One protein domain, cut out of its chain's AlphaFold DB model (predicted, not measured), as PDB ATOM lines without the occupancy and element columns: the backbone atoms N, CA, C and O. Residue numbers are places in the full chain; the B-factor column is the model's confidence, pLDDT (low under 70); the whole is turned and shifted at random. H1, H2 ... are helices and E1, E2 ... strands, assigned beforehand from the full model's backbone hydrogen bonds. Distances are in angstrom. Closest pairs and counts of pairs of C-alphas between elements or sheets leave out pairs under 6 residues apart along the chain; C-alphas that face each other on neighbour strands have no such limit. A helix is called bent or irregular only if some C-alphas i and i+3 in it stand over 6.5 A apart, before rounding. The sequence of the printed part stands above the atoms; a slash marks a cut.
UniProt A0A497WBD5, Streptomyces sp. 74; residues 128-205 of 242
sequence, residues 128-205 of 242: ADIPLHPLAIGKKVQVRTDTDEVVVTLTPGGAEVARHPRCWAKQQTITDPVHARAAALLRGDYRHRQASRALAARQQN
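AT A GLANCE: This is residues 128 to 205 of the 242 residues of a protein of Streptomyces sp. 74 (UniProt A0A497WBD5). A small three-stranded sheet with loops makes a head, and from it the far part of one long helix, H1 residues 187 to 205, sticks out as a free arm. The arm makes much of the length: the C-alphas span 59 by 27 by 17 A, the outline of a rod, while the body without it spans 30 by 26 by 15 A. The printed part has 78 residues with three named strands and one named helix, in the order E1, E2, E3, H1, and its class is mixed, helices and strands. The sheet runs E1, E2, E3, all antiparallel. The whole is only just loose, close to extended, with a radius of gyration of the C-alphas of 17.2 A.

HOW THE PARTS SIT: Residues 128 to 139 come first and hold no named element; their C-alphas lie 2 to 16 A from the mean of all C-alphas. E1, residues 140 to 145, and E2, residues 149 to 155, form a hairpin over a tight link, antiparallel at 158 degrees between their directions. The C-alphas of Val 141 and Leu 154, which face each other, are 4.5 A apart, and N 142 and O 153 are within hydrogen-bond range at 2.8 A. E2 and E3, residues 160 to 165, form a second hairpin over a tight link, antiparallel at 168 degrees. Here the facing C-alphas of Glu 149 and Pro 165 are 4.3 A apart, and N 152 and O 162 are within range at 2.9 A. The three strands form a meander, each strand the antiparallel neighbour of the one before, with E1 and E3 as edge strands and E2 as the inner strand. A long link of 11 residues leads from E3 to H1, residues 177 to 205. H1 is not on the sheet, with 3 pairs of C-alphas within 10 A, and it is apart from E1 and from E2. In H1 every O i to N i+4 pair is within hydrogen-bond range.

IN THESE COORDINATES: E1 begins at C-alpha 140, (-7.621, 44.756, -19.314), and is 16.5 A long from first to last C-alpha. E2, the longest strand with 7 residues, measures 19.3 A, and E3 measures 14.5 A. H1 has 29 residues, is not bent, and runs 42.2 A from C-alpha 177 at (-22.296, 36.614, -4.392) to C-alpha 205 at (-0.773, 5.073, -22.295).

THE WHOLE: The two C-alphas farthest apart are those of Thr 147 and Asn 205, 59.6 A. The printed part has no cut. The mean pLDDT of the printed part is 86.4, and residue 205 alone is under 70.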
ATOM      1  N   ALA A 128      -9.616  49.477  -0.690       82.75
ATOM      2  CA  ALA A 128     -10.403  48.255  -0.578       82.75
ATOM      3  C   ALA A 128     -10.305  47.456  -1.884       82.75
ATOM      4  O   ALA A 128     -10.150  48.043  -2.960       82.75
ATOM      5  N   ASP A 129     -10.428  46.133  -1.779       85.88
ATOM      6  CA  ASP A 129     -10.390  45.248  -2.941       85.88
ATOM      7  C   ASP A 129     -11.664  45.418  -3.778       85.88
ATOM      8  O   ASP A 129     -12.779  45.418  -3.246       85.88
ATOM      9  N   ILE A 130     -11.498  45.537  -5.098       86.75
ATOM     10  CA  ILE A 130     -12.608  45.659  -6.049       86.75
ATOM     11  C   ILE A 130     -12.952  44.256  -6.577       86.75
ATOM     12  O   ILE A 130     -12.150  43.677  -7.317       86.75
ATOM     13  N   PRO A 131     -14.118  43.679  -6.233       87.31
ATOM     14  CA  PRO A 131     -14.513  42.366  -6.716       87.31
ATOM     15  C   PRO A 131     -14.806  42.416  -8.206       87.31
ATOM     16  O   PRO A 131     -15.682  43.153  -8.647       87.31
ATOM     17  N   LEU A 132     -14.140  41.558  -8.973       90.38
ATOM     18  CA  LEU A 132     -14.372  41.421 -10.407       90.38
ATOM     19  C   LEU A 132     -14.994  40.070 -10.733       90.38
ATOM     20  O   LEU A 132     -14.654  39.046 -10.133       90.38
ATOM     21  N   HIS A 133     -15.868  40.056 -11.734       91.00
ATOM     22  CA  HIS A 133     -16.371  38.816 -12.290       91.00
ATOM     23  C   HIS A 133     -15.205  37.992 -12.872       91.00
ATOM     24  O   HIS A 133     -14.337  38.552 -13.550       91.00
ATOM     25  N   PRO A 134     -15.184  36.652 -12.713       90.06
ATOM     26  CA  PRO A 134     -14.104  35.790 -13.217       90.06
ATOM     27  C   PRO A 134     -13.797  35.915 -14.717       90.06
ATOM     28  O   PRO A 134     -12.715  35.552 -15.168       90.06
ATOM     29  N   LEU A 135     -14.732  36.455 -15.504       87.69
ATOM     30  CA  LEU A 135     -14.526  36.749 -16.927       87.69
ATOM     31  C   LEU A 135     -13.454  37.817 -17.184       87.69
ATOM     32  O   LEU A 135     -12.989  37.912 -18.322       87.69
ATOM     33  N   ALA A 136     -13.089  38.607 -16.172       90.44
ATOM     34  CA  ALA A 136     -12.051  39.630 -16.244       90.44
ATOM     35  C   ALA A 136     -10.629  39.083 -16.032       90.44
ATOM     36  O   ALA A 136      -9.664  39.805 -16.271       90.44
ATOM     37  N   ILE A 137     -10.472  37.818 -15.617       90.25
ATOM     38  CA  ILE A 137      -9.152  37.215 -15.387       90.25
ATOM     39  C   ILE A 137      -8.316  37.285 -16.675       90.25
ATOM     40  O   ILE A 137      -8.739  36.813 -17.729       90.25
ATOM     41  N   GLY A 138      -7.125  37.886 -16.577       89.44
ATOM     42  CA  GLY A 138      -6.190  38.045 -17.695       89.44
ATOM     43  C   GLY A 138      -6.581  39.112 -18.725       89.44
ATOM     44  O   GLY A 138      -5.936  39.203 -19.768       89.44
ATOM     45  N   LYS A 139      -7.620  39.918 -18.466       90.00
ATOM     46  CA  LYS A 139      -8.091  40.972 -19.375       90.00
ATOM     47  C   LYS A 139      -7.817  42.360 -18.809       90.00
ATOM     48  O   LYS A 139      -7.781  42.557 -17.598       90.00
ATOM     49  N   LYS A 140      -7.655  43.341 -19.701       90.81
ATOM     50  CA  LYS A 140      -7.621  44.756 -19.314       90.81
ATOM     51  C   LYS A 140      -9.028  45.212 -18.940       90.81
ATOM     52  O   LYS A 140      -9.998  44.855 -19.612       90.81
ATOM     53  N   VAL A 141      -9.116  46.023 -17.894       91.38
ATOM     54  CA  VAL A 141     -10.369  46.602 -17.410       91.38
ATOM     55  C   VAL A 141     -10.267  48.119 -17.333       91.38
ATOM     56  O   VAL A 141      -9.185  48.662 -17.113       91.38
ATOM     57  N   GLN A 142     -11.397  48.796 -17.501       90.00
ATOM     58  CA  GLN A 142     -11.576  50.200 -17.172       90.00
ATOM     59  C   GLN A 142     -12.426  50.292 -15.905       90.00
ATOM     60  O   GLN A 142     -13.505  49.709 -15.828       90.00
ATOM     61  N   VAL A 143     -11.931  51.022 -14.909       89.25
ATOM     62  CA  VAL A 143     -12.632  51.247 -13.641       89.25
ATOM     63  C   VAL A 143     -13.120  52.690 -13.622       89.25
ATOM     64  O   VAL A 143     -12.312  53.617 -13.668       89.25
ATOM     65  N   ARG A 144     -14.436  52.888 -13.544       89.25
ATOM     66  CA  ARG A 144     -15.061  54.188 -13.292       89.25
ATOM     67  C   ARG A 144     -15.525  54.224 -11.843       89.25
ATOM     68  O   ARG A 144     -16.248  53.333 -11.407       89.25
ATOM     69  N   THR A 145     -15.127  55.261 -11.116       87.19
ATOM     70  CA  THR A 145     -15.641  55.512  -9.768       87.19
ATOM     71  C   THR A 145     -16.250  56.886  -9.671       87.19
ATOM     72  O   THR A 145     -15.673  57.865 -10.139       87.19
ATOM     73  N   ASP A 146     -17.414  56.943  -9.048       86.38
ATOM     74  CA  ASP A 146     -18.009  58.178  -8.562       86.38
ATOM     75  C   ASP A 146     -18.120  58.111  -7.032       86.38
ATOM     76  O   ASP A 146     -17.426  57.320  -6.382       86.38
ATOM     77  N   THR A 147     -18.885  59.012  -6.425       88.56
ATOM     78  CA  THR A 147     -19.028  59.079  -4.966       88.56
ATOM     79  C   THR A 147     -19.798  57.877  -4.404       88.56
ATOM     80  O   THR A 147     -19.547  57.489  -3.259       88.56
ATOM     81  N   ASP A 148     -20.653  57.253  -5.216       87.06
ATOM     82  CA  ASP A 148     -21.690  56.320  -4.777       87.06
ATOM     83  C   ASP A 148     -21.462  54.890  -5.284       87.06
ATOM     84  O   ASP A 148     -21.751  53.931  -4.570       87.06
ATOM     85  N   GLU A 149     -20.896  54.717  -6.477       90.12
ATOM     86  CA  GLU A 149     -20.689  53.433  -7.135       90.12
ATOM     87  C   GLU A 149     -19.297  53.275  -7.771       90.12
ATOM     88  O   GLU A 149     -18.581  54.215  -8.133       90.12
ATOM     89  N   VAL A 150     -18.916  52.006  -7.910       89.56
ATOM     90  CA  VAL A 150     -17.773  51.537  -8.686       89.56
ATOM     91  C   VAL A 150     -18.315  50.675  -9.817       89.56
ATOM     92  O   VAL A 150     -19.010  49.690  -9.564       89.56
ATOM     93  N   VAL A 151     -17.979  51.029 -11.057       91.19
ATOM     94  CA  VAL A 151     -18.345  50.267 -12.257       91.19
ATOM     95  C   VAL A 151     -17.078  49.854 -12.986       91.19
ATOM     96  O   VAL A 151     -16.215  50.687 -13.271       91.19
ATOM     97  N   VAL A 152     -16.967  48.566 -13.302       91.56
ATOM     98  CA  VAL A 152     -15.808  48.008 -14.003       91.56
ATOM     99  C   VAL A 152     -16.244  47.364 -15.308       91.56
ATOM    100  O   VAL A 152     -17.135  46.514 -15.325       91.56
ATOM    101  N   THR A 153     -15.586  47.741 -16.398       93.56
ATOM    102  CA  THR A 153     -15.864  47.247 -17.749       93.56
ATOM    103  C   THR A 153     -14.618  46.639 -18.390       93.56
ATOM    104  O   THR A 153     -13.487  46.994 -18.057       93.56
ATOM    105  N   LEU A 154     -14.802  45.687 -19.308       92.38
ATOM    106  CA  LEU A 154     -13.705  45.109 -20.092       92.38
ATOM    107  C   LEU A 154     -13.250  46.048 -21.211       92.38
ATOM    108  O   LEU A 154     -14.071  46.661 -21.896       92.38
ATOM    109  N   THR A 155     -11.943  46.046 -21.480       86.81
ATOM    110  CA  THR A 155     -11.349  46.778 -22.603       86.81
ATOM    111  C   THR A 155     -10.589  45.828 -23.538       86.81
ATOM    112  O   THR A 155      -9.690  45.124 -23.067       86.81
ATOM    113  N   PRO A 156     -10.859  45.842 -24.860       78.50
ATOM    114  CA  PRO A 156     -11.939  46.556 -25.556       78.50
ATOM    115  C   PRO A 156     -13.286  45.815 -25.436       78.50
ATOM    116  O   PRO A 156     -13.311  44.591 -25.339       78.50
ATOM    117  N   GLY A 157     -14.406  46.544 -25.471       79.25
ATOM    118  CA  GLY A 157     -15.749  45.948 -25.593       79.25
ATOM    119  C   GLY A 157     -16.792  46.421 -24.579       79.25
ATOM    120  O   GLY A 157     -17.971  46.169 -24.788       79.25
ATOM    121  N   GLY A 158     -16.400  47.103 -23.500       86.69
ATOM    122  CA  GLY A 158     -17.326  47.792 -22.594       86.69
ATOM    123  C   GLY A 158     -18.244  46.889 -21.760       86.69
ATOM    124  O   GLY A 158     -19.069  47.406 -21.016       86.69
ATOM    125  N   ALA A 159     -18.111  45.562 -21.851       89.94
ATOM    126  CA  ALA A 159     -18.923  44.628 -21.075       89.94
ATOM    127  C   ALA A 159     -18.684  44.824 -19.571       89.94
ATOM    128  O   ALA A 159     -17.538  44.763 -19.113       89.94
ATOM    129  N   GLU A 160     -19.758  45.051 -18.818       90.75
ATOM    130  CA  GLU A 160     -19.719  45.241 -17.369       90.75
ATOM    131  C   GLU A 160     -19.357  43.928 -16.665       90.75
ATOM    132  O   GLU A 160     -19.959  42.882 -16.903       90.75
ATOM    133  N   VAL A 161     -18.334  43.984 -15.816       91.38
ATOM    134  CA  VAL A 161     -17.808  42.841 -15.050       91.38
ATOM    135  C   VAL A 161     -17.849  43.071 -13.546       91.38
ATOM    136  O   VAL A 161     -17.491  42.168 -12.796       91.38
ATOM    137  N   ALA A 162     -18.248  44.258 -13.101       90.25
ATOM    138  CA  ALA A 162     -18.591  44.530 -11.715       90.25
ATOM    139  C   ALA A 162     -19.380  45.837 -11.624       90.25
ATOM    140  O   ALA A 162     -19.030  46.820 -12.283       90.25
ATOM    141  N   ARG A 163     -20.376  45.856 -10.739       90.19
ATOM    142  CA  ARG A 163     -21.013  47.074 -10.244       90.19
ATOM    143  C   ARG A 163     -21.343  46.893  -8.780       90.19
ATOM    144  O   ARG A 163     -22.048  45.955  -8.417       90.19
ATOM    145  N   HIS A 164     -20.853  47.794  -7.944       87.94
ATOM    146  CA  HIS A 164     -21.169  47.776  -6.523       87.94
ATOM    147  C   HIS A 164     -21.111  49.186  -5.923       87.94
ATOM    148  O   HIS A 164     -20.429  50.056  -6.470       87.94
ATOM    149  N   PRO A 165     -21.780  49.424  -4.779       87.69
ATOM    150  CA  PRO A 165     -21.640  50.672  -4.041       87.69
ATOM    151  C   PRO A 165     -20.186  50.929  -3.639       87.69
ATOM    152  O   PRO A 165     -19.431  49.997  -3.332       87.69
ATOM    153  N   ARG A 166     -19.786  52.198  -3.610       86.81
ATOM    154  CA  ARG A 166     -18.443  52.591  -3.201       86.81
ATOM    155  C   ARG A 166     -18.254  52.366  -1.705       86.81
ATOM    156  O   ARG A 166     -18.974  52.906  -0.869       86.81
ATOM    157  N   CYS A 167     -17.227  51.595  -1.364       84.25
ATOM    158  CA  CYS A 167     -16.801  51.405   0.014       84.25
ATOM    159  C   CYS A 167     -15.698  52.408   0.360       84.25
ATOM    160  O   CYS A 167     -14.658  52.459  -0.297       84.25
ATOM    161  N   TRP A 168     -15.926  53.195   1.409       84.25
ATOM    162  CA  TRP A 168     -14.952  54.157   1.933       84.25
ATOM    163  C   TRP A 168     -14.107  53.587   3.082       84.25
ATOM    164  O   TRP A 168     -13.115  54.198   3.485       84.25
ATOM    165  N   ALA A 169     -14.476  52.414   3.606       81.88
ATOM    166  CA  ALA A 169     -13.706  51.717   4.627       81.88
ATOM    167  C   ALA A 169     -12.444  51.081   4.018       81.88
ATOM    168  O   ALA A 169     -12.460  50.546   2.912       81.88
ATOM    169  N   LYS A 170     -11.335  51.142   4.758       80.44
ATOM    170  CA  LYS A 170     -10.043  50.586   4.334       80.44
ATOM    171  C   LYS A 170      -9.990  49.076   4.584       80.44
ATOM    172  O   LYS A 170     -10.645  48.583   5.501       80.44
ATOM    173  N   GLN A 171      -9.168  48.378   3.798       79.75
ATOM    174  CA  GLN A 171      -8.840  46.954   3.955       79.75
ATOM    175  C   GLN A 171     -10.076  46.040   3.979       79.75
ATOM    176  O   GLN A 171     -10.102  45.030   4.677       79.75
ATOM    177  N   GLN A 172     -11.125  46.412   3.244       78.00
ATOM    178  CA  GLN A 172     -12.318  45.586   3.103       78.00
ATOM    179  C   GLN A 172     -12.192  44.682   1.882       78.00
ATOM    180  O   GLN A 172     -11.846  45.148   0.795       78.00
ATOM    181  N   THR A 173     -12.547  43.412   2.055       77.69
ATOM    182  CA  THR A 173     -12.730  42.469   0.952       77.69
ATOM    183  C   THR A 173     -14.213  42.405   0.616       77.69
ATOM    184  O   THR A 173     -15.000  41.744   1.296       77.69
ATOM    185  N   ILE A 174     -14.615  43.111  -0.435       78.25
ATOM    186  CA  ILE A 174     -15.993  43.069  -0.922       78.25
ATOM    187  C   ILE A 174     -16.124  41.809  -1.775       78.25
ATOM    188  O   ILE A 174     -15.395  41.642  -2.745       78.25
ATOM    189  N   THR A 175     -17.028  40.902  -1.411       79.31
ATOM    190  CA  THR A 175     -17.323  39.708  -2.215       79.31
ATOM    191  C   THR A 175     -18.720  39.833  -2.788       79.31
ATOM    192  O   THR A 175     -19.698  39.861  -2.046       79.31
ATOM    193  N   ASP A 176     -18.821  39.867  -4.112       81.75
ATOM    194  CA  ASP A 176     -20.110  39.797  -4.787       81.75
ATOM    195  C   ASP A 176     -20.577  38.323  -4.861       81.75
ATOM    196  O   ASP A 176     -19.840  37.467  -5.375       81.75
ATOM    197  N   PRO A 177     -21.783  37.983  -4.359       81.94
ATOM    198  CA  PRO A 177     -22.296  36.614  -4.392       81.94
ATOM    199  C   PRO A 177     -22.459  36.058  -5.815       81.94
ATOM    200  O   PRO A 177     -22.313  34.849  -6.018       81.94
ATOM    201  N   VAL A 178     -22.725  36.907  -6.812       85.12
ATOM    202  CA  VAL A 178     -22.807  36.514  -8.226       85.12
ATOM    203  C   VAL A 178     -21.423  36.129  -8.739       85.12
ATOM    204  O   VAL A 178     -21.267  35.067  -9.349       85.12
ATOM    205  N   HIS A 179     -20.394  36.919  -8.418       87.31
ATOM    206  CA  HIS A 179     -19.014  36.613  -8.804       87.31
ATOM    207  C   HIS A 179     -18.526  35.316  -8.148       87.31
ATOM    208  O   HIS A 179     -17.894  34.484  -8.804       87.31
ATOM    209  N   ALA A 180     -18.867  35.100  -6.872       85.06
ATOM    210  CA  ALA A 180     -18.517  33.884  -6.143       85.06
ATOM    211  C   ALA A 180     -19.142  32.626  -6.775       85.06
ATOM    212  O   ALA A 180     -18.449  31.618  -6.959       85.06
ATOM    213  N   ARG A 181     -20.427  32.690  -7.157       87.19
ATOM    214  CA  ARG A 181     -21.130  31.601  -7.859       87.19
ATOM    215  C   ARG A 181     -20.520  31.327  -9.232       87.19
ATOM    216  O   ARG A 181     -20.217  30.175  -9.533       87.19
ATOM    217  N   ALA A 182     -20.268  32.368 -10.027       87.44
ATOM    218  CA  ALA A 182     -19.620  32.228 -11.330       87.44
ATOM    219  C   ALA A 182     -18.231  31.577 -11.209       87.44
ATOM    220  O   ALA A 182     -17.884  30.682 -11.979       87.44
ATOM    221  N   ALA A 183     -17.456  31.960 -10.192       87.19
ATOM    222  CA  ALA A 183     -16.147  31.370  -9.936       87.19
ATOM    223  C   ALA A 183     -16.251  29.888  -9.540       87.19
ATOM    224  O   ALA A 183     -15.413  29.081  -9.942       87.19
ATOM    225  N   ALA A 184     -17.269  29.514  -8.757       88.06
ATOM    226  CA  ALA A 184     -17.503  28.127  -8.365       88.06
ATOM    227  C   ALA A 184     -17.829  27.234  -9.571       88.06
ATOM    228  O   ALA A 184     -17.223  26.169  -9.697       88.06
ATOM    229  N   LEU A 185     -18.703  27.697 -10.471       90.31
ATOM    230  CA  LEU A 185     -19.049  26.989 -11.708       90.31
ATOM    231  C   LEU A 185     -17.813  26.764 -12.586       90.31
ATOM    232  O   LEU A 185     -17.478  25.624 -12.901       90.31
ATOM    233  N   LEU A 186     -17.054  27.827 -12.874       87.81
ATOM    234  CA  LEU A 186     -15.858  27.739 -13.720       87.81
ATOM    235  C   LEU A 186     -14.784  26.807 -13.141       87.81
ATOM    236  O   LEU A 186     -14.109  26.095 -13.890       87.81
ATOM    237  N   ARG A 187     -14.627  26.773 -11.810       89.56
ATOM    238  CA  ARG A 187     -13.732  25.814 -11.140       89.56
ATOM    239  C   ARG A 187     -14.219  24.375 -11.295       89.56
ATOM    240  O   ARG A 187     -13.387  23.493 -11.498       89.56
ATOM    241  N   GLY A 188     -15.527  24.135 -11.197       89.06
ATOM    242  CA  GLY A 188     -16.133  22.830 -11.463       89.06
ATOM    243  C   GLY A 188     -15.828  22.356 -12.883       89.06
ATOM    244  O   GLY A 188     -15.219  21.302 -13.060       89.06
ATOM    245  N   ASP A 189     -16.130  23.188 -13.880       87.81
ATOM    246  CA  ASP A 189     -15.898  22.886 -15.300       87.81
ATOM    247  C   ASP A 189     -14.426  22.611 -15.612       87.81
ATOM    248  O   ASP A 189     -14.095  21.747 -16.428       87.81
ATOM    249  N   TYR A 190     -13.516  23.364 -14.989       86.88
ATOM    250  CA  TYR A 190     -12.082  23.146 -15.138       86.88
ATOM    251  C   TYR A 190     -11.655  21.790 -14.564       86.88
ATOM    252  O   TYR A 190     -10.962  21.032 -15.243       86.88
ATOM    253  N   ARG A 191     -12.110  21.447 -13.348       89.94
ATOM    254  CA  ARG A 191     -11.816  20.150 -12.714       89.94
ATOM    255  C   ARG A 191     -12.338  18.987 -13.549       89.94
ATOM    256  O   ARG A 191     -11.601  18.027 -13.759       89.94
ATOM    257  N   HIS A 192     -13.562  19.092 -14.069       87.81
ATOM    258  CA  HIS A 192     -14.128  18.079 -14.958       87.81
ATOM    259  C   HIS A 192     -13.277  17.908 -16.221       87.81
ATOM    260  O   HIS A 192     -12.854  16.793 -16.517       87.81
ATOM    261  N   ARG A 193     -12.923  19.003 -16.911       87.81
ATOM    262  CA  ARG A 193     -12.059  18.952 -18.106       87.81
ATOM    263  C   ARG A 193     -10.680  18.358 -17.823       87.81
ATOM    264  O   ARG A 193     -10.165  17.595 -18.640       87.81
ATOM    265  N   GLN A 194     -10.078  18.688 -16.682       88.81
ATOM    266  CA  GLN A 194      -8.781  18.146 -16.282       88.81
ATOM    267  C   GLN A 194      -8.861  16.640 -16.003       88.81
ATOM    268  O   GLN A 194      -8.009  15.892 -16.479       88.81
ATOM    269  N   ALA A 195      -9.897  16.190 -15.290       87.81
ATOM    270  CA  ALA A 195     -10.129  14.774 -15.024       87.81
ATOM    271  C   ALA A 195     -10.360  13.985 -16.323       87.81
ATOM    272  O   ALA A 195      -9.734  12.945 -16.522       87.81
ATOM    273  N   SER A 196     -11.176  14.512 -17.244       87.75
ATOM    274  CA  SER A 196     -11.398  13.900 -18.561       87.75
ATOM    275  C   SER A 196     -10.102  13.784 -19.367       87.75
ATOM    276  O   SER A 196      -9.830  12.730 -19.935       87.75
ATOM    277  N   ARG A 197      -9.260  14.828 -19.376       87.25
ATOM    278  CA  ARG A 197      -7.944  14.790 -20.040       87.25
ATOM    279  C   ARG A 197      -7.003  13.760 -19.422       87.25
ATOM    280  O   ARG A 197      -6.349  13.027 -20.154       87.25
ATOM    281  N   ALA A 198      -6.942  13.687 -18.094       86.12
ATOM    282  CA  ALA A 198      -6.103  12.714 -17.400       86.12
ATOM    283  C   ALA A 198      -6.548  11.270 -17.682       86.12
ATOM    284  O   ALA A 198      -5.708  10.390 -17.860       86.12
ATOM    285  N   LEU A 199      -7.860  11.028 -17.756       85.50
ATOM    286  CA  LEU A 199      -8.408   9.714 -18.083       85.50
ATOM    287  C   LEU A 199      -8.110   9.319 -19.536       85.50
ATOM    288  O   LEU A 199      -7.670   8.197 -19.772       85.50
ATOM    289  N   ALA A 200      -8.251  10.250 -20.484       84.50
ATOM    290  CA  ALA A 200      -7.877  10.031 -21.882       84.50
ATOM    291  C   ALA A 200      -6.372   9.736 -22.045       84.50
ATOM    292  O   ALA A 200      -6.005   8.797 -22.746       84.50
ATOM    293  N   ALA A 201      -5.502  10.472 -21.344       81.56
ATOM    294  CA  ALA A 201      -4.057  10.226 -21.357       81.56
ATOM    295  C   ALA A 201      -3.692   8.857 -20.756       81.56
ATOM    296  O   ALA A 201      -2.822   8.161 -21.275       81.56
ATOM    297  N   ARG A 202      -4.382   8.431 -19.686       78.50
ATOM    298  CA  ARG A 202      -4.219   7.080 -19.123       78.50
ATOM    299  C   ARG A 202      -4.636   5.999 -20.115       78.50
ATOM    300  O   ARG A 202      -3.885   5.048 -20.284       78.50
ATOM    301  N   GLN A 203      -5.784   6.166 -20.776       78.06
ATOM    302  CA  GLN A 203      -6.268   5.225 -21.792       78.06
ATOM    303  C   GLN A 203      -5.305   5.118 -22.979       78.06
ATOM    304  O   GLN A 203      -5.018   4.010 -23.427       78.06
ATOM    305  N   GLN A 204      -4.757   6.246 -23.437       73.38
ATOM    306  CA  GLN A 204      -3.719   6.265 -24.468       73.38
ATOM    307  C   GLN A 204      -2.462   5.525 -24.010       73.38
ATOM    308  O   GLN A 204      -2.026   4.630 -24.717       73.38
ATOM    309  N   ASN A 205      -1.944   5.792 -22.808       68.69
ATOM    310  CA  ASN A 205      -0.773   5.073 -22.295       68.69
ATOM    311  C   ASN A 205      -1.008   3.561 -22.163       68.69
ATOM    312  O   ASN A 205      -0.100   2.785 -22.443       68.69
TER     313      ASN A 205